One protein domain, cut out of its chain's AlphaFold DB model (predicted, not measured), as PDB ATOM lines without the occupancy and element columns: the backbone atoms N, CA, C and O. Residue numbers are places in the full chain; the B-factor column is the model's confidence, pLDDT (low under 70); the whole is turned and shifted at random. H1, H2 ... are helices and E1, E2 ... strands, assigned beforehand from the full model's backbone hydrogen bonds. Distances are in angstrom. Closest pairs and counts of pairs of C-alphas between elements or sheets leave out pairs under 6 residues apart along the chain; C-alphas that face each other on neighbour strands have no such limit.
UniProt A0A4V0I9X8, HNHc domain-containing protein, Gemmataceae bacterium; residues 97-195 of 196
ATOM      1  N   ARG A  97     -51.186  11.983  45.914       90.31
ATOM      2  CA  ARG A  97     -51.944  13.223  45.708       90.31
ATOM      3  C   ARG A  97     -51.411  14.374  46.558       90.31
ATOM      4  O   ARG A  97     -51.010  15.385  46.001       90.31
ATOM      5  N   GLN A  98     -51.326  14.202  47.876       85.81
ATOM      6  CA  GLN A  98     -50.853  15.260  48.779       85.81
ATOM      7  C   GLN A  98     -49.413  15.681  48.468       85.81
ATOM      8  O   GLN A  98     -49.083  16.865  48.469       85.81
ATOM      9  N   ARG A  99     -48.537  14.717  48.148       88.12
ATOM     10  CA  ARG A  99     -47.160  15.031  47.748       88.12
ATOM     11  C   ARG A  99     -47.106  15.777  46.414       88.12
ATOM     12  O   ARG A  99     -46.260  16.655  46.261       88.12
ATOM     13  N   PHE A 100     -47.954  15.414  45.460       93.50
ATOM     14  CA  PHE A 100     -48.050  16.088  44.171       93.50
ATOM     15  C   PHE A 100     -48.573  17.520  44.328       93.50
ATOM     16  O   PHE A 100     -47.911  18.457  43.894       93.50
ATOM     17  N   GLU A 101     -49.699  17.703  45.016       92.19
ATOM     18  CA  GLU A 101     -50.360  19.002  45.190       92.19
ATOM     19  C   GLU A 101     -49.473  20.021  45.912       92.19
ATOM     20  O   GLU A 101     -49.446  21.183  45.524       92.19
ATOM     21  N   ALA A 102     -48.655  19.585  46.873       91.56
ATOM     22  CA  ALA A 102     -47.695  20.451  47.561       91.56
ATOM     23  C   ALA A 102     -46.565  21.001  46.658       91.56
ATOM     24  O   ALA A 102     -45.781  21.840  47.095       91.56
ATOM     25  N   ARG A 103     -46.418  20.489  45.430       94.19
ATOM     26  CA  ARG A 103     -45.285  20.767  44.525       94.19
ATOM     27  C   ARG A 103     -45.716  21.341  43.178       94.19
ATOM     28  O   ARG A 103     -44.866  21.535  42.310       94.19
ATOM     29  N   VAL A 104     -47.008  21.604  43.004       96.19
ATOM     30  CA  VAL A 104     -47.580  22.116  41.760       96.19
ATOM     31  C   VAL A 104     -48.156  23.499  41.993       96.19
ATOM     32  O   VAL A 104     -48.955  23.717  42.898       96.19
ATOM     33  N   GLU A 105     -47.758  24.425  41.137       96.12
ATOM     34  CA  GLU A 105     -48.398  25.721  40.999       96.12
ATOM     35  C   GLU A 105     -49.645  25.568  40.138       96.12
ATOM     36  O   GLU A 105     -49.535  25.399  38.926       96.12
ATOM     37  N   LYS A 106     -50.828  25.554  40.756       94.12
ATOM     38  CA  LYS A 106     -52.090  25.519  40.011       94.12
ATOM     39  C   LYS A 106     -52.447  26.926  39.531       94.12
ATOM     40  O   LYS A 106     -52.276  27.888  40.276       94.12
ATOM     41  N   ALA A 107     -52.966  27.003  38.314       95.00
ATOM     42  CA  ALA A 107     -53.452  28.214  37.660       95.00
ATOM     43  C   ALA A 107     -54.838  27.932  37.040       95.00
ATOM     44  O   ALA A 107     -55.510  26.987  37.470       95.00
ATOM     45  N   GLY A 108     -55.276  28.724  36.057       94.81
ATOM     46  CA  GLY A 108     -56.524  28.490  35.335       94.81
ATOM     47  C   GLY A 108     -56.576  27.136  34.606       94.81
ATOM     48  O   GLY A 108     -55.569  26.424  34.512       94.81
ATOM     49  N   PRO A 109     -57.762  26.740  34.106       91.12
ATOM     50  CA  PRO A 109     -57.962  25.460  33.421       91.12
ATOM     51  C   PRO A 109     -57.188  25.352  32.100       91.12
ATOM     52  O   PRO A 109     -56.739  24.256  31.773       91.12
ATOM     53  N   ASP A 110     -56.976  26.474  31.410       94.06
ATOM     54  CA  ASP A 110     -56.209  26.564  30.157       94.06
ATOM     55  C   ASP A 110     -54.740  26.978  30.388       94.06
ATOM     56  O   ASP A 110     -53.946  27.093  29.453       94.06
ATOM     57  N   ASP A 111     -54.354  27.195  31.650       97.44
ATOM     58  CA  ASP A 111     -53.000  27.587  32.026       97.44
ATOM     59  C   ASP A 111     -52.124  26.371  32.345       97.44
ATOM     60  O   ASP A 111     -52.570  25.305  32.786       97.44
ATOM     61  N   CYS A 112     -50.811  26.531  32.182       97.88
ATOM     62  CA  CYS A 112     -49.864  25.509  32.612       97.88
ATOM     63  C   CYS A 112     -49.795  25.431  34.143       97.88
ATOM     64  O   CYS A 112     -49.438  26.405  34.800       97.88
ATOM     65  N   TRP A 113     -50.015  24.241  34.710       97.94
ATOM     66  CA  TRP A 113     -49.741  23.996  36.128       97.94
ATOM     67  C   TRP A 113     -48.291  23.552  36.307       97.94
ATOM     68  O   TRP A 113     -47.939  22.428  35.937       97.94
ATOM     69  N   LEU A 114     -47.436  24.433  36.825       97.88
ATOM     70  CA  LEU A 114     -45.985  24.233  36.814       97.88
ATOM     71  C   LEU A 114     -45.499  23.387  37.992       97.88
ATOM     72  O   LEU A 114     -45.853  23.616  39.150       97.88
ATOM     73  N   TRP A 115     -44.624  22.426  37.700       97.44
ATOM     74  CA  TRP A 115     -43.866  21.708  38.720       97.44
ATOM     75  C   TRP A 115     -42.802  22.612  39.358       97.44
ATOM     76  O   TRP A 115     -41.942  23.141  38.658       97.44
ATOM     77  N   ARG A 116     -42.826  22.756  40.688       94.75
ATOM     78  CA  ARG A 116     -41.992  23.729  41.424       94.75
ATOM     79  C   ARG A 116     -40.606  23.231  41.828       94.75
ATOM     80  O   ARG A 116     -39.765  24.027  42.233       94.75
ATOM     81  N   LEU A 117     -40.360  21.921  41.788       93.06
ATOM     82  CA  LEU A 117     -39.063  21.364  42.190       93.06
ATOM     83  C   LEU A 117     -38.127  21.168  40.999       93.06
ATOM     84  O   LEU A 117     -38.549  21.186  39.845       93.06
ATOM     85  N   LYS A 118     -36.849  20.913  41.304       93.56
ATOM     86  CA  LYS A 118     -35.814  20.652  40.301       93.56
ATOM     87  C   LYS A 118     -36.272  19.562  39.309       93.56
ATOM     88  O   LYS A 118     -36.675  18.482  39.758       93.56
ATOM     89  N   PRO A 119     -36.208  19.820  37.992       94.31
ATOM     90  CA  PRO A 119     -36.567  18.829  36.990       94.31
ATOM     91  C   PRO A 119     -35.523  17.717  36.863       94.31
ATOM     92  O   PRO A 119     -34.396  17.820  37.355       94.31
ATOM     93  N   SER A 120     -35.896  16.650  36.159       93.31
ATOM     94  CA  SER A 120     -34.956  15.640  35.677       93.31
ATOM     95  C   SER A 120     -33.966  16.232  34.669       93.31
ATOM     96  O   SER A 120     -34.188  17.312  34.121       93.31
ATOM     97  N   ALA A 121     -32.911  15.480  34.345       93.06
ATOM     98  CA  ALA A 121     -31.979  15.842  33.275       93.06
ATOM     99  C   ALA A 121     -32.674  16.040  31.909       93.06
ATOM    100  O   ALA A 121     -32.214  16.822  31.088       93.06
ATOM    101  N   ALA A 122     -33.814  15.377  31.686       90.38
ATOM    102  CA  ALA A 122     -34.627  15.533  30.480       90.38
ATOM    103  C   ALA A 122     -35.614  16.725  30.543       90.38
ATOM    104  O   ALA A 122     -36.381  16.939  29.603       90.38
ATOM    105  N   GLY A 123     -35.621  17.500  31.633       94.50
ATOM    106  CA  GLY A 123     -36.459  18.692  31.800       94.50
ATOM    107  C   GLY A 123     -37.877  18.427  32.314       94.50
ATOM    108  O   GLY A 123     -38.706  19.329  32.279       94.50
ATOM    109  N   TYR A 124     -38.182  17.216  32.791       95.62
ATOM    110  CA  TYR A 124     -39.512  16.872  33.311       95.62
ATOM    111  C   TYR A 124     -39.600  17.037  34.826       95.62
ATOM    112  O   TYR A 124     -38.643  16.739  35.541       95.62
ATOM    113  N   GLY A 125     -40.777  17.414  35.330       96.31
ATOM    114  CA  GLY A 125     -41.068  17.347  36.762       96.31
ATOM    115  C   GLY A 125     -41.023  15.906  37.284       96.31
ATOM    116  O   GLY A 125     -41.429  14.973  36.584       96.31
ATOM    117  N   VAL A 126     -40.536  15.715  38.514       96.19
ATOM    118  CA  VAL A 126     -40.323  14.388  39.114       96.19
ATOM    119  C   VAL A 126     -40.851  14.331  40.543       96.19
ATOM    120  O   VAL A 126     -40.368  15.038  41.427       96.19
ATOM    121  N   LEU A 127     -41.800  13.429  40.789       94.12
ATOM    122  CA  LEU A 127     -42.353  13.122  42.099       94.12
ATOM    123  C   LEU A 127     -41.623  11.924  42.722       94.12
ATOM    124  O   LEU A 127     -41.647  10.808  42.201       94.12
ATOM    125  N   SER A 128     -41.002  12.140  43.883       89.38
ATOM    126  CA  SER A 128     -40.412  11.050  44.664       89.38
ATOM    127  C   SER A 128     -41.497  10.134  45.242       89.38
ATOM    128  O   SER A 128     -42.470  10.595  45.848       89.38
ATOM    129  N   MET A 129     -41.289   8.822  45.103       84.38
ATOM    130  CA  MET A 129     -42.163   7.776  45.647       84.38
ATOM    131  C   MET A 129     -41.640   7.185  46.966       84.38
ATOM    132  O   MET A 129     -42.153   6.177  47.452       84.38
ATOM    133  N   GLY A 130     -40.649   7.841  47.579       76.25
ATOM    134  CA  GLY A 130     -40.008   7.402  48.816       76.25
ATOM    135  C   GLY A 130     -38.830   6.449  48.592       76.25
ATOM    136  O   GLY A 130     -38.557   6.000  47.483       76.25
ATOM    137  N   LYS A 131     -38.102   6.156  49.677       73.88
ATOM    138  CA  LYS A 131     -36.894   5.312  49.652       73.88
ATOM    139  C   LYS A 131     -37.208   3.912  49.113       73.88
ATOM    140  O   LYS A 131     -38.060   3.239  49.695       73.88
ATOM    141  N   GLY A 132     -36.474   3.494  48.078       73.69
ATOM    142  CA  GLY A 132     -36.582   2.178  47.434       73.69
ATOM    143  C   GLY A 132     -37.524   2.124  46.227       73.69
ATOM    144  O   GLY A 132     -37.547   1.108  45.545       73.69
ATOM    145  N   ASN A 133     -38.264   3.200  45.939       80.12
ATOM    146  CA  ASN A 133     -39.173   3.264  44.798       80.12
ATOM    147  C   ASN A 133     -38.606   4.145  43.687       80.12
ATOM    148  O   ASN A 133     -38.028   5.204  43.954       80.12
ATOM    149  N   ASN A 134     -38.854   3.747  42.440       87.38
ATOM    150  CA  ASN A 134     -38.522   4.575  41.292       87.38
ATOM    151  C   ASN A 134     -39.345   5.876  41.315       87.38
ATOM    152  O   ASN A 134     -40.540   5.850  41.633       87.38
ATOM    153  N   PRO A 135     -38.724   7.023  40.998       90.62
ATOM    154  CA  PRO A 135     -39.442   8.280  40.905       90.62
ATOM    155  C   PRO A 135     -40.461   8.254  39.757       90.62
ATOM    156  O   PRO A 135     -40.216   7.669  38.703       90.62
ATOM    157  N   LEU A 136     -41.594   8.927  39.954       94.00
ATOM    158  CA  LEU A 136     -42.654   9.048  38.955       94.00
ATOM    159  C   LEU A 136     -42.594  10.428  38.293       94.00
ATOM    160  O   LEU A 136     -42.394  11.435  38.968       94.00
ATOM    161  N   LEU A 137     -42.791  10.506  36.975       96.12
ATOM    162  CA  LEU A 137     -42.880  11.800  36.290       96.12
ATOM    163  C   LEU A 137     -44.133  12.558  36.746       96.12
ATOM    164  O   LEU A 137     -45.209  11.973  36.863       96.12
ATOM    165  N   ALA A 138     -44.007  13.863  36.968       97.12
ATOM    166  CA  ALA A 138     -45.066  14.674  37.559       97.12
ATOM    167  C   ALA A 138     -46.346  14.703  36.702       97.12
ATOM    168  O   ALA A 138     -47.434  14.528  37.237       97.12
ATOM    169  N   HIS A 139     -46.234  14.797  35.374       96.88
ATOM    170  CA  HIS A 139     -47.397  14.716  34.476       96.88
ATOM    171  C   HIS A 139     -48.073  13.332  34.501       96.88
ATOM    172  O   HIS A 139     -49.292  13.231  34.405       96.88
ATOM    173  N   ARG A 140     -47.314  12.246  34.708       97.06
ATOM    174  CA  ARG A 140     -47.883  10.896  34.882       97.06
ATOM    175  C   ARG A 140     -48.592  10.759  36.225       97.06
ATOM    176  O   ARG A 140     -49.653  10.148  36.285       97.06
ATOM    177  N   ALA A 141     -48.040  11.355  37.281       96.50
ATOM    178  CA  ALA A 141     -48.718  11.446  38.570       96.50
ATOM    179  C   ALA A 141     -50.033  12.232  38.435       96.50
ATOM    180  O   ALA A 141     -51.064  11.766  38.905       96.50
ATOM    181  N   ALA A 142     -50.020  13.369  37.732       97.19
ATOM    182  CA  ALA A 142     -51.211  14.170  37.462       97.19
ATOM    183  C   ALA A 142     -52.301  13.369  36.735       97.19
ATOM    184  O   ALA A 142     -53.454  13.396  37.167       97.19
ATOM    185  N   TRP A 143     -51.933  12.604  35.698       96.81
ATOM    186  CA  TRP A 143     -52.844  11.675  35.022       96.81
ATOM    187  C   TRP A 143     -53.431  10.662  36.002       96.81
ATOM    188  O   TRP A 143     -54.645  10.560  36.125       96.81
ATOM    189  N   GLN A 144     -52.585   9.971  36.771       96.12
ATOM    190  CA  GLN A 144     -53.046   8.945  37.709       96.12
ATOM    191  C   GLN A 144     -53.993   9.471  38.785       96.12
ATOM    192  O   GLN A 144     -54.931   8.790  39.183       96.12
ATOM    193  N   ILE A 145     -53.758  10.699  39.234       94.25
ATOM    194  CA  ILE A 145     -54.569  11.385  40.239       94.25
ATOM    195  C   ILE A 145     -55.945  11.792  39.688       94.25
ATOM    196  O   ILE A 145     -56.903  11.855  40.459       94.25
ATOM    197  N   SER A 146     -56.044  12.108  38.396       92.88
ATOM    198  CA  SER A 146     -57.260  12.654  37.771       92.88
ATOM    199  C   SER A 146     -58.078  11.614  37.002       92.88
ATOM    200  O   SER A 146     -59.300  11.659  37.055       92.88
ATOM    201  N   HIS A 147     -57.412  10.668  36.343       91.44
ATOM    202  CA  HIS A 147     -58.008   9.693  35.424       91.44
ATOM    203  C   HIS A 147     -57.800   8.235  35.867       91.44
ATOM    204  O   HIS A 147     -58.426   7.333  35.318       91.44
ATOM    205  N   GLY A 148     -56.931   7.978  36.853       91.25
ATOM    206  CA  GLY A 148     -56.585   6.624  37.293       91.25
ATOM    207  C   GLY A 148     -55.395   6.014  36.543       91.25
ATOM    208  O   GLY A 148     -54.589   6.714  35.932       91.25
ATOM    209  N   ALA A 149     -55.222   4.694  36.645       91.31
ATOM    210  CA  ALA A 149     -54.036   4.012  36.124       91.31
ATOM    211  C   ALA A 149     -53.780   4.340  34.640       91.31
ATOM    212  O   ALA A 149     -54.700   4.394  33.832       91.31
ATOM    213  N   ILE A 150     -52.509   4.553  34.287       91.50
ATOM    214  CA  ILE A 150     -52.105   4.674  32.882       91.50
ATOM    215  C   ILE A 150     -52.132   3.251  32.323       91.50
ATOM    216  O   ILE A 150     -51.412   2.415  32.881       91.50
ATOM    217  N   PRO A 151     -52.931   2.957  31.280       90.00
ATOM    218  CA  PRO A 151     -52.910   1.644  30.655       90.00
ATOM    219  C   PRO A 151     -51.494   1.257  30.234       90.00
ATOM    220  O   PRO A 151     -50.680   2.121  29.893       90.00
ATOM    221  N   GLU A 152     -51.191  -0.038  30.265       87.69
ATOM    222  CA  GLU A 152     -49.898  -0.534  29.790       87.69
ATOM    223  C   GLU A 152     -49.636  -0.046  28.353       87.69
ATOM    224  O   GLU A 152     -50.569   0.292  27.646       87.69
ATOM    225  N   GLY A 153     -48.389   0.078  27.902       86.69
ATOM    226  CA  GLY A 153     -48.084   0.461  26.513       86.69
ATOM    227  C   GLY A 153     -48.542   1.856  26.043       86.69
ATOM    228  O   GLY A 153     -48.192   2.233  24.928       86.69
ATOM    229  N   LEU A 154     -49.261   2.632  26.863       90.94
ATOM    230  CA  LEU A 154     -49.631   4.017  26.579       90.94
ATOM    231  C   LEU A 154     -48.745   5.008  27.340       90.94
ATOM    232  O   LEU A 154     -48.274   4.768  28.456       90.94
ATOM    233  N   PHE A 155     -48.546   6.167  26.724       92.31
ATOM    234  CA  PHE A 155     -47.710   7.251  27.228       92.31
ATOM    235  C   PHE A 155     -48.556   8.495  27.482       92.31
ATOM    236  O   PHE A 155     -49.425   8.820  26.684       92.31
ATOM    237  N   VAL A 156     -48.277   9.218  28.568       94.44
ATOM    238  CA  VAL A 156     -48.919  10.510  28.858       94.44
ATOM    239  C   VAL A 156     -48.056  11.632  28.284       94.44
ATOM    240  O   VAL A 156     -46.847  11.651  28.519       94.44
ATOM    241  N   LYS A 157     -48.666  12.568  27.556       93.06
ATOM    242  CA  LYS A 157     -47.993  13.691  26.883       93.06
ATOM    243  C   LYS A 157     -48.693  15.016  27.176       93.06
ATOM    244  O   LYS A 157     -49.878  15.021  27.491       93.06
ATOM    245  N   GLN A 158     -47.958  16.127  27.075       93.31
ATOM    246  CA  GLN A 158     -48.491  17.484  27.226       93.31
ATOM    247  C   GLN A 158     -48.805  18.122  25.868       93.31
ATOM    248  O   GLN A 158     -47.921  18.218  25.019       93.31
ATOM    249  N   ARG A 159     -50.016  18.661  25.691       92.19
ATOM    250  CA  ARG A 159     -50.406  19.447  24.501       92.19
ATOM    251  C   ARG A 159     -49.679  20.782  24.410       92.19
ATOM    252  O   ARG A 159     -49.360  21.251  23.329       92.19
ATOM    253  N   CYS A 160     -49.409  21.390  25.561       94.06
ATOM    254  CA  CYS A 160     -48.836  22.729  25.660       94.06
ATOM    255  C   CYS A 160     -47.321  22.783  25.391       94.06
ATOM    256  O   CYS A 160     -46.722  23.841  25.553       94.06
ATOM    257  N   GLY A 161     -46.658  21.655  25.099       91.81
ATOM    258  CA  GLY A 161     -45.205  21.577  24.866       91.81
ATOM    259  C   GLY A 161     -44.315  21.826  26.098       91.81
ATOM    260  O   GLY A 161     -43.132  21.487  26.101       91.81
ATOM    261  N   ASN A 162     -44.871  22.369  27.182       95.31
ATOM    262  CA  ASN A 162     -44.156  22.619  28.428       95.31
ATOM    263  C   ASN A 162     -43.952  21.324  29.239       95.31
ATOM    264  O   ASN A 162     -44.888  20.791  29.838       95.31
ATOM    265  N   ARG A 163     -42.699  20.859  29.329       95.44
ATOM    266  CA  ARG A 163     -42.303  19.627  30.045       95.44
ATOM    267  C   ARG A 163     -42.552  19.659  31.561       95.44
ATOM    268  O   ARG A 163     -42.602  18.599  32.192       95.44
ATOM    269  N   LEU A 164     -42.718  20.847  32.148       97.50
ATOM    270  CA  LEU A 164     -43.044  21.034  33.567       97.50
ATOM    271  C   LEU A 164     -44.548  21.121  33.833       97.50
ATOM    272  O   LEU A 164     -44.951  21.076  34.996       97.50
ATOM    273  N   CYS A 165     -45.372  21.232  32.787       98.06
ATOM    274  CA  CYS A 165     -46.815  21.292  32.939       98.06
ATOM    275  C   CYS A 165     -47.366  19.947  33.426       98.06
ATOM    276  O   CYS A 165     -47.059  18.880  32.880       98.06
ATOM    277  N   CYS A 166     -48.195  20.031  34.463       97.50
ATOM    278  CA  CYS A 166     -48.883  18.920  35.105       97.50
ATOM    279  C   CYS A 166     -50.406  19.140  35.166       97.50
ATOM    280  O   CYS A 166     -51.074  18.469  35.949       97.50
ATOM    281  N   ASN A 167     -50.951  20.089  34.396       97.75
ATOM    282  CA  ASN A 167     -52.392  20.341  34.331       97.75
ATOM    283  C   ASN A 167     -53.074  19.171  33.599       97.75
ATOM    284  O   ASN A 167     -52.758  18.978  32.425       97.75
ATOM    285  N   PRO A 168     -53.998  18.417  34.228       96.50
ATOM    286  CA  PRO A 168     -54.707  17.317  33.576       96.50
ATOM    287  C   PRO A 168     -55.395  17.691  32.257       96.50
ATOM    288  O   PRO A 168     -55.403  16.864  31.352       96.50
ATOM    289  N   ALA A 169     -55.896  18.924  32.109       96.00
ATOM    290  CA  ALA A 169     -56.515  19.399  30.866       96.00
ATOM    291  C   ALA A 169     -55.517  19.481  29.695       96.00
ATOM    292  O   ALA A 169     -55.888  19.375  28.528       96.00
ATOM    293  N   HIS A 170     -54.225  19.624  29.998       95.50
ATOM    294  CA  HIS A 170     -53.156  19.658  29.003       95.50
ATOM    295  C   HIS A 170     -52.568  18.270  28.726       95.50
ATOM    296  O   HIS A 170     -51.619  18.180  27.948       95.50
ATOM    297  N   LEU A 171     -53.080  17.200  29.347       95.25
ATOM    298  CA  LEU A 171     -52.555  15.843  29.195       95.25
ATOM    299  C   LEU A 171     -53.386  15.002  28.228       95.25
ATOM    300  O   LEU A 171     -54.599  15.156  28.133       95.25
ATOM    301  N   TYR A 172     -52.724  14.078  27.536       92.75
ATOM    302  CA  TYR A 172     -53.371  13.108  26.654       92.75
ATOM    303  C   TYR A 172     -52.576  11.796  26.569       92.75
ATOM    304  O   TYR A 172     -51.391  11.764  26.923       92.75
ATOM    305  N   LEU A 173     -53.219  10.718  26.103       93.19
ATOM    306  CA  LEU A 173     -52.578   9.417  25.872       93.19
ATOM    307  C   LEU A 173     -52.064   9.286  24.433       93.19
ATOM    308  O   LEU A 173     -52.743   9.659  23.480       93.19
ATOM    309  N   SER A 174     -50.872   8.706  24.291       90.06
ATOM    310  CA  SER A 174     -50.183   8.418  23.030       90.06
ATOM    311  C   SER A 174     -49.749   6.952  22.978       90.06
ATOM    312  O   SER A 174     -49.355   6.384  23.997       90.06
ATOM    313  N   LEU A 175     -49.760   6.357  21.782       85.81
ATOM    314  CA  LEU A 175     -49.160   5.042  21.506       85.81
ATOM    315  C   LEU A 175     -47.640   5.122  21.282       85.81
ATOM    316  O   LEU A 175     -46.953   4.107  21.359       85.81
ATOM    317  N   ASN A 176     -47.109   6.314  20.993       82.00
ATOM    318  CA  ASN A 176     -45.694   6.523  20.698       82.00
ATOM    319  C   ASN A 176     -44.974   7.227  21.871       82.00
ATOM    320  O   ASN A 176     -45.442   8.281  22.329       82.00
ATOM    321  N   PRO A 177     -43.833   6.685  22.349       75.19
ATOM    322  CA  PRO A 177     -43.034   7.290  23.415       75.19
ATOM    323  C   PRO A 177     -42.310   8.584  23.020       75.19
ATOM    324  O   PRO A 177     -42.021   9.397  23.900       75.19
ATOM    325  N   ILE A 178     -42.004   8.782  21.737       72.62
ATOM    326  CA  ILE A 178     -41.225   9.911  21.213       72.62
ATOM    327  C   ILE A 178     -42.195  11.026  20.825       72.62
ATOM    328  O   ILE A 178     -42.432  11.915  21.643       72.62
ATOM    329  N   ASP A 179     -42.853  10.887  19.676       66.00
ATOM    330  CA  ASP A 179     -43.821  11.837  19.135       66.00
ATOM    331  C   ASP A 179     -45.021  11.066  18.592       66.00
ATOM    332  O   ASP A 179     -44.876  10.106  17.833       66.00
ATOM    333  N   GLY A 180     -46.221  11.438  19.022       68.06
ATOM    334  CA  GLY A 180     -47.432  10.742  18.614       68.06
ATOM    335  C   GLY A 180     -48.669  11.611  18.779       68.06
ATOM    336  O   GLY A 180     -48.737  12.391  19.742       68.06
ATOM    337  N   PRO A 181     -49.635  11.494  17.849       76.94
ATOM    338  CA  PRO A 181     -50.910  12.170  17.980       76.94
ATOM    339  C   PRO A 181     -51.646  11.653  19.215       76.94
ATOM    340  O   PRO A 181     -51.367  10.569  19.737       76.94
ATOM    341  N   GLU A 182     -52.614  12.437  19.665       83.06
ATOM    342  CA  GLU A 182     -53.551  11.963  20.664       83.06
ATOM    343  C   GLU A 182     -54.318  10.739  20.166       83.06
ATOM    344  O   GLU A 182     -54.825  10.700  19.043       83.06
ATOM    345  N   VAL A 183     -54.421   9.743  21.039       81.56
ATOM    346  CA  VAL A 183     -55.220   8.550  20.799       81.56
ATOM    347  C   VAL A 183     -56.659   8.860  21.198       81.56
ATOM    348  O   VAL A 183     -56.928   9.233  22.339       81.56
ATOM    349  N   SER A 184     -57.600   8.689  20.268       79.88
ATOM    350  CA  SER A 184     -59.026   8.843  20.575       79.88
ATOM    351  C   SER A 184     -59.492   7.789  21.583       79.88
ATOM    352  O   SER A 184     -58.956   6.682  21.620       79.88
ATOM    353  N   ALA A 185     -60.547   8.083  22.351       73.31
ATOM    354  CA  ALA A 185     -61.132   7.124  23.296       73.31
ATOM    355  C   ALA A 185     -61.461   5.773  22.626       73.31
ATOM    356  O   ALA A 185     -61.100   4.718  23.134       73.31
ATOM    357  N   ARG A 186     -62.020   5.804  21.406       76.19
ATOM    358  CA  ARG A 186     -62.300   4.597  20.612       76.19
ATOM    359  C   ARG A 186     -61.036   3.794  20.291       76.19
ATOM    360  O   ARG A 186     -61.085   2.565  20.273       76.19
ATOM    361  N   ALA A 187     -59.924   4.468  20.002       76.88
ATOM    362  CA  ALA A 187     -58.651   3.810  19.733       76.88
ATOM    363  C   ALA A 187     -58.021   3.243  21.016       76.88
ATOM    364  O   ALA A 187     -57.470   2.146  20.967       76.88
ATOM    365  N   VAL A 188     -58.176   3.914  22.165       73.88
ATOM    366  CA  VAL A 188     -57.804   3.360  23.480       73.88
ATOM    367  C   VAL A 188     -58.613   2.093  23.782       73.88
ATOM    368  O   VAL A 188     -58.026   1.071  24.125       73.88
ATOM    369  N   ASP A 189     -59.931   2.106  23.567       74.56
ATOM    370  CA  ASP A 189     -60.807   0.946  23.795       74.56
ATOM    371  C   ASP A 189     -60.504  -0.231  22.860       74.56
ATOM    372  O   ASP A 189     -60.624  -1.397  23.241       74.56
ATOM    373  N   ALA A 190     -60.163   0.050  21.600       77.88
ATOM    374  CA  ALA A 190     -59.727  -0.976  20.656       77.88
ATOM    375  C   ALA A 190     -58.380  -1.578  21.085       77.88
ATOM    376  O   ALA A 190     -58.219  -2.797  21.084       77.88
ATOM    377  N   TRP A 191     -57.443  -0.726  21.507       75.31
ATOM    378  CA  TRP A 191     -56.130  -1.137  21.987       75.31
ATOM    379  C   TRP A 191     -56.228  -2.015  23.244       75.31
ATOM    380  O   TRP A 191     -55.654  -3.103  23.267       75.31
ATOM    381  N   LEU A 192     -57.029  -1.616  24.239       76.00
ATOM    382  CA  LEU A 192     -57.263  -2.388  25.468       76.00
ATOM    383  C   LEU A 192     -57.840  -3.784  25.191       76.00
ATOM    384  O   LEU A 192     -57.420  -4.754  25.816       76.00
ATOM    385  N   ARG A 193     -58.767  -3.903  24.231       78.50
ATOM    386  CA  ARG A 193     -59.387  -5.185  23.854       78.50
ATOM    387  C   ARG A 193     -58.445  -6.133  23.115       78.50
ATOM    388  O   ARG A 193     -58.654  -7.334  23.169       78.50
ATOM    389  N   SER A 194     -57.425  -5.609  22.437       75.19
ATOM    390  CA  SER A 194     -56.461  -6.413  21.668       75.19
ATOM    391  C   SER A 194     -55.392  -7.125  22.512       75.19
ATOM    392  O   SER A 194     -54.590  -7.873  21.960       75.19
ATOM    393  N   ARG A 195     -55.350  -6.875  23.830       68.62
ATOM    394  CA  ARG A 195     -54.371  -7.449  24.775       68.62
ATOM    395  C   ARG A 195     -54.956  -8.488  25.746       68.62
ATOM    396  O   ARG A 195     -54.258  -8.883  26.679       68.62
TER     397      ARG A 195
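What this domain is: This is residues 97 to 195 of the 196 residues of the protein "HNHc domain-containing protein" of Gemmataceae bacterium (UniProt A0A4V0I9X8). With little regular structure, this is mostly loops built about a small core in which H2 packs on the antiparallel hairpin E1 and E2; H1 packs on H2, and H3 lies at one end. Of 99 printed residues, 32 lie in H1, H2, E1, E2, H3, in chain order; the class is mixed. The whole is compact, radius of gyration of the C-alphas 13.7 A, spans 38 by 35 by 24 A.

How they stand to each other: H1, residues 97 to 101, touches H2, residues 138 to 147; their closest C-alphas, 97 and 145, are 6.3 A apart. C-alphas 140 and 156, the closest of H2 and E1, residues 155 to 158, are 6.1 A apart. In the hairpin of E1 and E2, residues 171 to 174, N 157 and O 172 are within hydrogen-bond range, 2.9 A. H3, residues 185 to 193, is apart from H2. Every helix O i to N i+4 pair is within range.

Where its parts are: H1 begins at C-alpha 97, (-51.944, 13.223, 45.708); H3 ends at C-alpha 193, (-59.387, -5.185, 23.854). H2 is 14.0 A long.

The domain as a whole: The printed part has no cut. H1 to H2 and E1 to E2 are long links. Residues 179, 180 and 195 have pLDDT under 70.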